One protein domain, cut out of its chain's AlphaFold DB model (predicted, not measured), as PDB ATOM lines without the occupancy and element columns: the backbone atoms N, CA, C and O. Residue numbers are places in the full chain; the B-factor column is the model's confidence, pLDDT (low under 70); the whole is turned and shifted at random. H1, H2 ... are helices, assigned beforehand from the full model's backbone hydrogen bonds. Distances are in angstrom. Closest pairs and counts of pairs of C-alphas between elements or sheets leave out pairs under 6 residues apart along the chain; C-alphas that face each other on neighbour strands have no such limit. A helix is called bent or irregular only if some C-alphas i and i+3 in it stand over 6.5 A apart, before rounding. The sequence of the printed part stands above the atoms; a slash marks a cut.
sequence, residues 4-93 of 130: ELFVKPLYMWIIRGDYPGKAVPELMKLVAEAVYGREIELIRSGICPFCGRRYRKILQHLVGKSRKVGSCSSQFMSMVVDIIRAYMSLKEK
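Overview. This is residues 4 to 93 of the 130 residues of an uncharacterized protein of Thermoprotei archaeon (UniProt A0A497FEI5). One long helix, H4, makes the long axis, and three helices pack on it: kinked H2 beside it, H1 crossing it, and short H3 near its first residues. The 90 printed residues, all helix by class, hold H1 to H4 in chain order; they are compact, radius of gyration of the C-alphas 12.7 A, spanning 38 by 24 by 24 A.

Arrangement. The hub is H4, residues 71 to 91. Its residues 83 to 91 touch residues 27 to 35 of H2, residues 26 to 44, at a shallow tilt of 21 degrees, opposite ways; closest C-alphas, Tyr 87 and Met 28, 5.3 A. Its residues 80 to 84 touch residues 6 to 11 of H1, residues 4 to 16, at a steep tilt of 65 degrees; closest C-alphas, Val 80 and Tyr 11, 6.4 A. Its residues 72 to 76 touch H3, residues 58 to 63, about perpendicular at 74 degrees; closest C-alphas, Ser 73 and Leu 62, 4.5 A. Every O i to N i+4 pair is within hydrogen-bond range in H3 and H4, 7 of 9 in H1, 13 of 15 in H2.

Along the chain. H4 measures 30.0 A, from C-alpha 71 at (35.266, 136.036, -1.389) to C-alpha 91 at (21.679, 145.885, -26.301). H1 and H2 are irregular: C-alphas 5 and 8 are 7.1 A apart, C-alphas 35 and 38 8.7 A.

Size, cuts and confidence. The printed part has no cut. The link H2 to H3 is long. Residues 20 to 22 and 65 to 70 have pLDDT under 70.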
ATOM      1  N   GLU A   4      35.899 145.104 -20.571       71.44
ATOM      2  CA  GLU A   4      36.810 145.746 -19.610       71.44
ATOM      3  C   GLU A   4      36.642 147.272 -19.535       71.44
ATOM      4  O   GLU A   4      36.838 147.876 -18.479       71.44
ATOM      5  N   LEU A   5      36.201 147.901 -20.632       80.69
ATOM      6  CA  LEU A   5      35.952 149.343 -20.699       80.69
ATOM      7  C   LEU A   5      34.829 149.801 -19.758       80.69
ATOM      8  O   LEU A   5      34.812 150.968 -19.359       80.69
ATOM      9  N   PHE A   6      33.899 148.906 -19.414       84.62
ATOM     10  CA  PHE A   6      32.742 149.219 -18.577       84.62
ATOM     11  C   PHE A   6      32.938 148.868 -17.106       84.62
ATOM     12  O   PHE A   6      32.257 149.453 -16.271       84.62
ATOM     13  N   VAL A   7      33.890 147.991 -16.771       89.62
ATOM     14  CA  VAL A   7      34.077 147.477 -15.405       89.62
ATOM     15  C   VAL A   7      34.242 148.606 -14.390       89.62
ATOM     16  O   VAL A   7      33.470 148.706 -13.438       89.62
ATOM     17  N   LYS A   8      35.224 149.491 -14.606       90.31
ATOM     18  CA  LYS A   8      35.507 150.591 -13.674       90.31
ATOM     19  C   LYS A   8      34.379 151.621 -13.584       90.31
ATOM     20  O   LYS A   8      33.973 151.923 -12.463       90.31
ATOM     21  N   PRO A   9      33.847 152.143 -14.704       92.06
ATOM     22  CA  PRO A   9      32.677 153.015 -14.651       92.06
ATOM     23  C   PRO A   9      31.488 152.384 -13.917       92.06
ATOM     24  O   PRO A   9      30.862 153.045 -13.091       92.06
ATOM     25  N   LEU A  10      31.203 151.103 -14.172       93.56
ATOM     26  CA  LEU A  10      30.047 150.416 -13.608       93.56
ATOM     27  C   LEU A  10      30.184 150.191 -12.103       93.56
ATOM     28  O   LEU A  10      29.281 150.575 -11.364       93.56
ATOM     29  N   TYR A  11      31.296 149.627 -11.616       93.50
ATOM     30  CA  TYR A  11      31.427 149.397 -10.174       93.50
ATOM     31  C   TYR A  11      31.442 150.709  -9.386       93.50
ATOM     32  O   TYR A  11      30.932 150.765  -8.267       93.50
ATOM     33  N   MET A  12      32.006 151.776  -9.963       93.31
ATOM     34  CA  MET A  12      32.001 153.093  -9.329       93.31
ATOM     35  C   MET A  12      30.582 153.641  -9.236       93.31
ATOM     36  O   MET A  12      30.192 154.093  -8.165       93.31
ATOM     37  N   TRP A  13      29.792 153.525 -10.307       94.44
ATOM     38  CA  TRP A  13      28.382 153.916 -10.300       94.44
ATOM     39  C   TRP A  13      27.532 153.077  -9.333       94.44
ATOM     40  O   TRP A  13      26.665 153.622  -8.648       94.44
ATOM     41  N   ILE A  14      27.786 151.770  -9.224       95.06
ATOM     42  CA  ILE A  14      27.112 150.906  -8.242       95.06
ATOM     43  C   ILE A  14      27.373 151.433  -6.827       95.06
ATOM     44  O   ILE A  14      26.433 151.641  -6.064       95.06
ATOM     45  N   ILE A  15      28.639 151.711  -6.502       94.12
ATOM     46  CA  ILE A  15      29.059 152.082  -5.148       94.12
ATOM     47  C   ILE A  15      28.706 153.531  -4.790       94.12
ATOM     48  O   ILE A  15      28.328 153.793  -3.652       94.12
ATOM     49  N   ARG A  16      28.870 154.477  -5.718       90.50
ATOM     50  CA  ARG A  16      28.763 155.923  -5.443       90.50
ATOM     51  C   ARG A  16      27.496 156.573  -5.991       90.50
ATOM     52  O   ARG A  16      27.161 157.670  -5.570       90.50
ATOM     53  N   GLY A  17      26.800 155.924  -6.922       85.81
ATOM     54  CA  GLY A  17      25.678 156.517  -7.656       85.81
ATOM     55  C   GLY A  17      26.105 157.384  -8.846       85.81
ATOM     56  O   GLY A  17      25.306 157.601  -9.757       85.81
ATOM     57  N   ASP A  18      27.371 157.802  -8.906       77.62
ATOM     58  CA  ASP A  18      27.947 158.601  -9.982       77.62
ATOM     59  C   ASP A  18      29.362 158.132 -10.384       77.62
ATOM     60  O   ASP A  18      30.038 157.372  -9.684       77.62
ATOM     61  N   TYR A  19      29.807 158.545 -11.575       73.56
ATOM     62  CA  TYR A  19      31.195 158.378 -12.002       73.56
ATOM     63  C   TYR A  19      31.608 159.516 -12.952       73.56
ATOM     64  O   TYR A  19      31.066 159.609 -14.058       73.56
ATOM     65  N   PRO A  20      32.556 160.386 -12.560       64.19
ATOM     66  CA  PRO A  20      32.998 161.489 -13.405       64.19
ATOM     67  C   PRO A  20      33.779 160.988 -14.633       64.19
ATOM     68  O   PRO A  20      34.619 160.093 -14.542       64.19
ATOM     69  N   GLY A  21      33.508 161.578 -15.801       60.44
ATOM     70  CA  GLY A  21      34.292 161.394 -17.031       60.44
ATOM     71  C   GLY A  21      33.841 160.278 -17.983       60.44
ATOM     72  O   GLY A  21      34.175 160.338 -19.164       60.44
ATOM     73  N   LYS A  22      33.053 159.287 -17.538       66.62
ATOM     74  CA  LYS A  22      32.376 158.323 -18.432       66.62
ATOM     75  C   LYS A  22      31.001 157.949 -17.887       66.62
ATOM     76  O   LYS A  22      30.903 157.287 -16.858       66.62
ATOM     77  N   ALA A  23      29.945 158.331 -18.602       79.06
ATOM     78  CA  ALA A  23      28.589 157.950 -18.232       79.06
ATOM     79  C   ALA A  23      28.382 156.443 -18.451       79.06
ATOM     80  O   ALA A  23      28.562 155.933 -19.558       79.06
ATOM     81  N   VAL A  24      27.980 155.731 -17.396       89.06
ATOM     82  CA  VAL A  24      27.439 154.371 -17.527       89.06
ATOM     83  C   VAL A  24      26.189 154.447 -18.416       89.06
ATOM     84  O   VAL A  24      25.313 155.270 -18.119       89.06
ATOM     85  N   PRO A  25      26.086 153.645 -19.497       91.94
ATOM     86  CA  PRO A  25      24.932 153.680 -20.388       91.94
ATOM     87  C   PRO A  25      23.625 153.487 -19.622       91.94
ATOM     88  O   PRO A  25      23.531 152.610 -18.771       91.94
ATOM     89  N   GLU A  26      22.596 154.256 -19.961       91.44
ATOM     90  CA  GLU A  26      21.296 154.179 -19.281       91.44
ATOM     91  C   GLU A  26      20.696 152.764 -19.305       91.44
ATOM     92  O   GLU A  26      20.258 152.271 -18.274       91.44
ATOM     93  N   LEU A  27      20.779 152.060 -20.442       93.06
ATOM     94  CA  LEU A  27      20.351 150.658 -20.532       93.06
ATOM     95  C   LEU A  27      21.097 149.754 -19.540       93.06
ATOM     96  O   LEU A  27      20.499 148.853 -18.969       93.06
ATOM     97  N   MET A  28      22.393 149.992 -19.321       94.88
ATOM     98  CA  MET A  28      23.186 149.216 -18.364       94.88
ATOM     99  C   MET A  28      22.739 149.486 -16.924       94.88
ATOM    100  O   MET A  28      22.711 148.555 -16.129       94.88
ATOM    101  N   LYS A  29      22.350 150.727 -16.599       94.31
ATOM    102  CA  LYS A  29      21.777 151.068 -15.287       94.31
ATOM    103  C   LYS A  29      20.444 150.357 -15.060       94.31
ATOM    104  O   LYS A  29      20.290 149.708 -14.036       94.31
ATOM    105  N   LEU A  30      19.546 150.400 -16.048       94.12
ATOM    106  CA  LEU A  30      18.255 149.707 -15.983       94.12
ATOM    107  C   LEU A  30      18.432 148.190 -15.810       94.12
ATOM    108  O   LEU A  30      17.751 147.580 -14.995       94.12
ATOM    109  N   VAL A  31      19.381 147.581 -16.532       95.50
ATOM    110  CA  VAL A  31      19.728 146.160 -16.356       95.50
ATOM    111  C   VAL A  31      20.280 145.894 -14.953       95.50
ATOM    112  O   VAL A  31      19.881 144.923 -14.319       95.50
ATOM    113  N   ALA A  32      21.176 146.746 -14.450       95.75
ATOM    114  CA  ALA A  32      21.744 146.591 -13.114       95.75
ATOM    115  C   ALA A  32      20.663 146.634 -12.025       95.75
ATOM    116  O   ALA A  32      20.665 145.795 -11.130       95.75
ATOM    117  N   GLU A  33      19.728 147.579 -12.123       94.88
ATOM    118  CA  GLU A  33      18.611 147.728 -11.184       94.88
ATOM    119  C   GLU A  33      17.617 146.565 -11.283       94.88
ATOM    120  O   GLU A  33      17.166 146.064 -10.255       94.88
ATOM    121  N   ALA A  34      17.333 146.074 -12.492       93.25
ATOM    122  CA  ALA A  34      16.442 144.934 -12.689       93.25
ATOM    123  C   ALA A  34      17.016 143.618 -12.132       93.25
ATOM    124  O   ALA A  34      16.278 142.817 -11.562       93.25
ATOM    125  N   VAL A  35      18.326 143.386 -12.282       94.31
ATOM    126  CA  VAL A  35      18.959 142.118 -11.876       94.31
ATOM    127  C   VAL A  35      19.446 142.149 -10.422       94.31
ATOM    128  O   VAL A  35      19.311 141.152  -9.719       94.31
ATOM    129  N   TYR A  36      19.981 143.285  -9.961       96.38
ATOM    130  CA  TYR A  36      20.676 143.423  -8.671       96.38
ATOM    131  C   TYR A  36      20.243 144.665  -7.870       96.38
ATOM    132  O   TYR A  36      21.028 145.211  -7.092       96.38
ATOM    133  N   GLY A  37      19.014 145.163  -8.059       94.88
ATOM    134  CA  GLY A  37      18.538 146.389  -7.402       94.88
ATOM    135  C   GLY A  37      18.723 146.379  -5.881       94.88
ATOM    136  O   GLY A  37      19.298 147.313  -5.321       94.88
ATOM    137  N   ARG A  38      18.356 145.273  -5.223       95.38
ATOM    138  CA  ARG A  38      18.507 145.101  -3.769       95.38
ATOM    139  C   ARG A  38      19.971 145.132  -3.326       95.38
ATOM    140  O   ARG A  38      20.311 145.758  -2.325       95.38
ATOM    141  N   GLU A  39      20.856 144.452  -4.041       97.56
ATOM    142  CA  GLU A  39      22.287 144.414  -3.743       97.56
ATOM    143  C   GLU A  39      22.916 145.797  -3.916       97.56
ATOM    144  O   GLU A  39      23.720 146.215  -3.083       97.56
ATOM    145  N   ILE A  40      22.527 146.532  -4.959       97.31
ATOM    146  CA  ILE A  40      22.977 147.906  -5.203       97.31
ATOM    147  C   ILE A  40      22.528 148.828  -4.062       97.31
ATOM    148  O   ILE A  40      23.339 149.611  -3.566       97.31
ATOM    149  N   GLU A  41      21.280 148.720  -3.605       96.19
ATOM    150  CA  GLU A  41      20.773 149.469  -2.446       96.19
ATOM    151  C   GLU A  41      21.574 149.166  -1.176       96.19
ATOM    152  O   GLU A  41      22.034 150.088  -0.495       96.19
ATOM    153  N   LEU A  42      21.822 147.883  -0.890       97.44
ATOM    154  CA  LEU A  42      22.651 147.471   0.242       97.44
ATOM    155  C   LEU A  42      24.054 148.078   0.143       97.44
ATOM    156  O   LEU A  42      24.516 148.700   1.103       97.44
ATOM    157  N   ILE A  43      24.696 147.992  -1.023       96.88
ATOM    158  CA  ILE A  43      26.035 148.549  -1.241       96.88
ATOM    159  C   ILE A  43      26.045 150.063  -1.001       96.88
ATOM    160  O   ILE A  43      26.921 150.568  -0.294       96.88
ATOM    161  N   ARG A  44      25.061 150.793  -1.533       95.38
ATOM    162  CA  ARG A  44      24.938 152.249  -1.349       95.38
ATOM    163  C   ARG A  44      24.667 152.632   0.107       95.38
ATOM    164  O   ARG A  44      25.156 153.660   0.562       95.38
ATOM    165  N   SER A  45      23.986 151.772   0.864       95.69
ATOM    166  CA  SER A  45      23.804 151.920   2.317       95.69
ATOM    167  C   SER A  45      25.044 151.536   3.149       95.69
ATOM    168  O   SER A  45      25.021 151.582   4.381       95.69
ATOM    169  N   GLY A  46      26.144 151.143   2.496       95.69
ATOM    170  CA  GLY A  46      27.380 150.719   3.147       95.69
ATOM    171  C   GLY A  46      27.330 149.297   3.709       95.69
ATOM    172  O   GLY A  46      28.184 148.939   4.520       95.69
ATOM    173  N   ILE A  47      26.363 148.476   3.299       96.38
ATOM    174  CA  ILE A  47      26.229 147.070   3.694       96.38
ATOM    175  C   ILE A  47      26.728 146.181   2.553       96.38
ATOM    176  O   ILE A  47      26.318 146.322   1.405       96.38
ATOM    177  N   CYS A  48      27.627 145.245   2.855       95.69
ATOM    178  CA  CYS A  48      28.064 144.258   1.874       95.69
ATOM    179  C   CYS A  48      26.978 143.180   1.699       95.69
ATOM    180  O   CYS A  48      26.698 142.469   2.667       95.69
ATOM    181  N   PRO A  49      26.405 142.992   0.496       96.38
ATOM    182  CA  PRO A  49      25.350 142.000   0.275       96.38
ATOM    183  C   PRO A  49      25.858 140.554   0.394       96.38
ATOM    184  O   PRO A  49      25.069 139.647   0.623       96.38
ATOM    185  N   PHE A  50      27.174 140.339   0.292       94.62
ATOM    186  CA  PHE A  50      27.792 139.007   0.289       94.62
ATOM    187  C   PHE A  50      28.126 138.478   1.686       94.62
ATOM    188  O   PHE A  50      28.161 137.272   1.902       94.62
ATOM    189  N   CYS A  51      28.423 139.368   2.639       94.12
ATOM    190  CA  CYS A  51      28.775 138.979   4.011       94.12
ATOM    191  C   CYS A  51      27.886 139.616   5.085       94.12
ATOM    192  O   CYS A  51      28.103 139.374   6.270       94.12
ATOM    193  N   GLY A  52      26.933 140.470   4.697       94.38
ATOM    194  CA  GLY A  52      25.980 141.141   5.586       94.38
ATOM    195  C   GLY A  52      26.572 142.233   6.484       94.38
ATOM    196  O   GLY A  52      25.836 142.906   7.202       94.38
ATOM    197  N   ARG A  53      27.895 142.446   6.471       94.94
ATOM    198  CA  ARG A  53      28.560 143.415   7.357       94.94
ATOM    199  C   ARG A  53      28.447 144.841   6.825       94.94
ATOM    200  O   ARG A  53      28.503 145.078   5.617       94.94
ATOM    201  N   ARG A  54      28.360 145.804   7.746       96.31
ATOM    202  CA  ARG A  54      28.402 147.242   7.449       96.31
ATOM    203  C   ARG A  54      29.846 147.748   7.421       96.31
ATOM    204  O   ARG A  54      30.637 147.439   8.308       96.31
ATOM    205  N   TYR A  55      30.176 148.561   6.424       93.50
ATOM    206  CA  TYR A  55      31.506 149.117   6.199       93.50
ATOM    207  C   TYR A  55      31.439 150.630   6.005       93.50
ATOM    208  O   TYR A  55      30.740 151.123   5.125       93.50
ATOM    209  N   ARG A  56      32.272 151.375   6.743       91.06
ATOM    210  CA  ARG A  56      32.436 152.828   6.540       91.06
ATOM    211  C   ARG A  56      33.031 153.170   5.167       91.06
ATOM    212  O   ARG A  56      32.761 154.230   4.620       91.06
ATOM    213  N   LYS A  57      33.872 152.283   4.623       91.19
ATOM    214  CA  LYS A  57      34.528 152.430   3.315       91.19
ATOM    215  C   LYS A  57      34.275 151.192   2.455       91.19
ATOM    216  O   LYS A  57      35.202 150.435   2.168       91.19
ATOM    217  N   ILE A  58      33.025 150.975   2.043       92.81
ATOM    218  CA  ILE A  58      32.631 149.770   1.292       92.81
ATOM    219  C   ILE A  58      33.426 149.576  -0.011       92.81
ATOM    220  O   ILE A  58      33.776 148.450  -0.353       92.81
ATOM    221  N   LEU A  59      33.836 150.664  -0.671       92.25
ATOM    222  CA  LEU A  59      34.719 150.612  -1.842       92.25
ATOM    223  C   LEU A  59      36.031 149.863  -1.563       92.25
ATOM    224  O   LEU A  59      36.472 149.067  -2.383       92.25
ATOM    225  N   GLN A  60      36.653 150.097  -0.403       90.44
ATOM    226  CA  GLN A  60      37.900 149.421  -0.032       90.44
ATOM    227  C   GLN A  60      37.671 147.940   0.276       90.44
ATOM    228  O   GLN A  60      38.557 147.129   0.042       90.44
ATOM    229  N   HIS A  61      36.484 147.581   0.769       91.62
ATOM    230  CA  HIS A  61      36.122 146.190   1.016       91.62
ATOM    231  C   HIS A  61      35.883 145.413  -0.289       91.62
ATOM    232  O   HIS A  61      36.366 144.292  -0.424       91.62
ATOM    233  N   LEU A  62      35.166 146.012  -1.245       92.12
ATOM    234  CA  LEU A  62      34.753 145.341  -2.482       92.12
ATOM    235  C   LEU A  62      35.808 145.406  -3.599       92.12
ATOM    236  O   LEU A  62      35.889 144.489  -4.411       92.12
ATOM    237  N   VAL A  63      36.623 146.467  -3.640       89.12
ATOM    238  CA  VAL A  63      37.564 146.756  -4.747       89.12
ATOM    239  C   VAL A  63      39.004 146.976  -4.253       89.12
ATOM    240  O   VAL A  63      39.932 147.133  -5.046       89.12
ATOM    241  N   GLY A  64      39.235 147.025  -2.939       79.56
ATOM    242  CA  GLY A  64      40.562 147.301  -2.393       79.56
ATOM    243  C   GLY A  64      41.572 146.190  -2.679       79.56
ATOM    244  O   GLY A  64      41.262 145.003  -2.618       79.56
ATOM    245  N   LYS A  65      42.829 146.589  -2.912       61.22
ATOM    246  CA  LYS A  65      43.994 145.698  -3.021       61.22
ATOM    247  C   LYS A  65      44.423 145.173  -1.643       61.22
ATOM    248  O   LYS A  65      45.531 145.445  -1.188       61.22
ATOM    249  N   SER A  66      43.550 144.475  -0.924       55.06
ATOM    250  CA  SER A  66      44.026 143.668   0.203       55.06
ATOM    251  C   SER A  66      44.715 142.424  -0.358       55.06
ATOM    252  O   SER A  66      44.195 141.808  -1.286       55.06
ATOM    253  N   ARG A  67      45.865 142.017   0.205       51.28
ATOM    254  CA  ARG A  67      46.583 140.782  -0.193       51.28
ATOM    255  C   ARG A  67      45.721 139.518  -0.059       51.28
ATOM    256  O   ARG A  67      46.067 138.477  -0.600       51.28
ATOM    257  N   LYS A  68      44.594 139.616   0.651       52.34
ATOM    258  CA  LYS A  68      43.505 138.646   0.634       52.34
ATOM    259  C   LYS A  68      42.386 139.233  -0.221       52.34
ATOM    260  O   LYS A  68      41.579 140.010   0.293       52.34
ATOM    261  N   VAL A  69      42.338 138.879  -1.507       55.41
ATOM    262  CA  VAL A  69      41.108 139.027  -2.296       55.41
ATOM    263  C   VAL A  69      40.078 138.144  -1.602       55.41
ATOM    264  O   VAL A  69      40.097 136.924  -1.719       55.41
ATOM    265  N   GLY A  70      39.274 138.751  -0.733       67.31
ATOM    266  CA  GLY A  70      38.241 138.031  -0.008       67.31
ATOM    267  C   GLY A  70      37.136 137.608  -0.969       67.31
ATOM    268  O   GLY A  70      36.897 138.285  -1.969       67.31
ATOM    269  N   SER A  71      36.416 136.540  -0.623       85.12
ATOM    270  CA  SER A  71      35.266 136.036  -1.389       85.12
ATOM    271  C   SER A  71      34.286 137.149  -1.810       85.12
ATOM    272  O   SER A  71      33.785 137.134  -2.928       85.12
ATOM    273  N   CYS A  72      34.087 138.182  -0.979       91.94
ATOM    274  CA  CYS A  72      33.202 139.311  -1.287       91.94
ATOM    275  C   CYS A  72      33.670 140.175  -2.469       91.94
ATOM    276  O   CYS A  72      32.836 140.671  -3.218       91.94
ATOM    277  N   SER A  73      34.982 140.361  -2.655       91.56
ATOM    278  CA  SER A  73      35.509 141.122  -3.795       91.56
ATOM    279  C   SER A  73      35.305 140.347  -5.096       91.56
ATOM    280  O   SER A  73      34.817 140.905  -6.074       91.56
ATOM    281  N   SER A  74      35.575 139.038  -5.086       91.06
ATOM    282  CA  SER A  74      35.315 138.166  -6.235       91.06
ATOM    283  C   SER A  74      33.827 138.091  -6.582       91.06
ATOM    284  O   SER A  74      33.478 138.229  -7.750       91.06
ATOM    285  N   GLN A  75      32.945 137.950  -5.587       93.50
ATOM    286  CA  GLN A  75      31.493 137.967  -5.800       93.50
ATOM    287  C   GLN A  75      31.012 139.308  -6.363       93.50
ATOM    288  O   GLN A  75      30.217 139.336  -7.297       93.50
ATOM    289  N   PHE A  76      31.551 140.420  -5.863       95.56
ATOM    290  CA  PHE A  76      31.247 141.740  -6.403       95.56
ATOM    291  C   PHE A  76      31.698 141.895  -7.858       95.56
ATOM    292  O   PHE A  76      30.948 142.398  -8.690       95.56
ATOM    293  N   MET A  77      32.904 141.435  -8.187       93.94
ATOM    294  CA  MET A  77      33.392 141.458  -9.563       93.94
ATOM    295  C   MET A  77      32.578 140.539 -10.479       93.94
ATOM    296  O   MET A  77      32.324 140.924 -11.617       93.94
ATOM    297  N   SER A  78      32.111 139.386  -9.985       94.00
ATOM    298  CA  SER A  78      31.170 138.530 -10.717       94.00
ATOM    299  C   SER A  78      29.884 139.286 -11.025       94.00
ATOM    300  O   SER A  78      29.521 139.396 -12.187       94.00
ATOM    301  N   MET A  79      29.273 139.923 -10.020       96.19
ATOM    302  CA  MET A  79      28.074 140.748 -10.195       96.19
ATOM    303  C   MET A  79      28.276 141.843 -11.258       96.19
ATOM    304  O   MET A  79      27.426 142.046 -12.122       96.19
ATOM    305  N   VAL A  80      29.420 142.537 -11.241       96.00
ATOM    306  CA  VAL A  80      29.764 143.564 -12.244       96.00
ATOM    307  C   VAL A  80      29.852 142.965 -13.651       96.00
ATOM    308  O   VAL A  80      29.318 143.546 -14.598       96.00
ATOM    309  N   VAL A  81      30.511 141.816 -13.804       94.88
ATOM    310  CA  VAL A  81      30.637 141.114 -15.091       94.88
ATOM    311  C   VAL A  81      29.279 140.615 -15.581       94.88
ATOM    312  O   VAL A  81      28.962 140.780 -16.759       94.88
ATOM    313  N   ASP A  82      28.454 140.077 -14.690       95.44
ATOM    314  CA  ASP A  82      27.127 139.558 -15.012       95.44
ATOM    315  C   ASP A  82      26.207 140.675 -15.522       95.44
ATOM    316  O   ASP A  82      25.559 140.512 -16.558       95.44
ATOM    317  N   ILE A  83      26.243 141.865 -14.906       96.12
ATOM    318  CA  ILE A  83      25.532 143.056 -15.405       96.12
ATOM    319  C   ILE A  83      26.026 143.459 -16.801       96.12
ATOM    320  O   ILE A  83      25.216 143.777 -17.674       96.12
ATOM    321  N   ILE A  84      27.343 143.465 -17.040       94.94
ATOM    322  CA  ILE A  84      27.907 143.833 -18.350       94.94
ATOM    323  C   ILE A  84      27.444 142.848 -19.424       94.94
ATOM    324  O   ILE A  84      27.008 143.281 -20.492       94.94
ATOM    325  N   ARG A  85      27.480 141.544 -19.141       94.00
ATOM    326  CA  ARG A  85      27.017 140.494 -20.059       94.00
ATOM    327  C   ARG A  85      25.527 140.624 -20.360       94.00
ATOM    328  O   ARG A  85      25.138 140.629 -21.528       94.00
ATOM    329  N   ALA A  86      24.713 140.812 -19.325       94.31
ATOM    330  CA  ALA A  86      23.279 141.055 -19.442       94.31
ATOM    331  C   ALA A  86      22.977 142.292 -20.307       94.31
ATOM    332  O   ALA A  86      22.126 142.248 -21.197       94.31
ATOM    333  N   TYR A  87      23.721 143.381 -20.102       94.62
ATOM    334  CA  TYR A  87      23.624 144.588 -20.918       94.62
ATOM    335  C   TYR A  87      23.998 144.336 -22.380       94.62
ATOM    336  O   TYR A  87      23.270 144.780 -23.265       94.62
ATOM    337  N   MET A  88      25.110 143.648 -22.651       92.75
ATOM    338  CA  MET A  88      25.560 143.379 -24.021       92.75
ATOM    339  C   MET A  88      24.531 142.527 -24.770       92.75
ATOM    340  O   MET A  88      24.109 142.914 -25.858       92.75
ATOM    341  N   SER A  89      24.036 141.461 -24.134       92.25
ATOM    342  CA  SER A  89      22.981 140.607 -24.692       92.25
ATOM    343  C   SER A  89      21.691 141.381 -24.977       92.25
ATOM    344  O   SER A  89      21.066 141.197 -26.020       92.25
ATOM    345  N   LEU A  90      21.279 142.275 -24.073       92.75
ATOM    346  CA  LEU A  90      20.053 143.048 -24.262       92.75
ATOM    347  C   LEU A  90      20.212 144.157 -25.306       92.75
ATOM    348  O   LEU A  90      19.293 144.416 -26.080       92.75
ATOM    349  N   LYS A  91      21.377 144.808 -25.352       92.62
ATOM    350  CA  LYS A  91      21.679 145.885 -26.301       92.62
ATOM    351  C   LYS A  91      21.540 145.416 -27.746       92.62
ATOM    352  O   LYS A  91      21.011 146.161 -28.563       92.62
ATOM    353  N   GLU A  92      21.990 144.203 -28.049       90.75
ATOM    354  CA  GLU A  92      21.907 143.613 -29.393       90.75
ATOM    355  C   GLU A  92      20.461 143.395 -29.862       90.75
ATOM    356  O   GLU A  92      20.198 143.369 -31.061       90.75
ATOM    357  N   LYS A  93      19.505 143.327 -28.931       91.06
ATOM    358  CA  LYS A  93      18.073 143.176 -29.223       91.06
ATOM    359  C   LYS A  93      17.372 144.504 -29.534       91.06
ATOM    360  O   LYS A  93      16.221 144.484 -29.969       91.06
TER     361      LYS A  93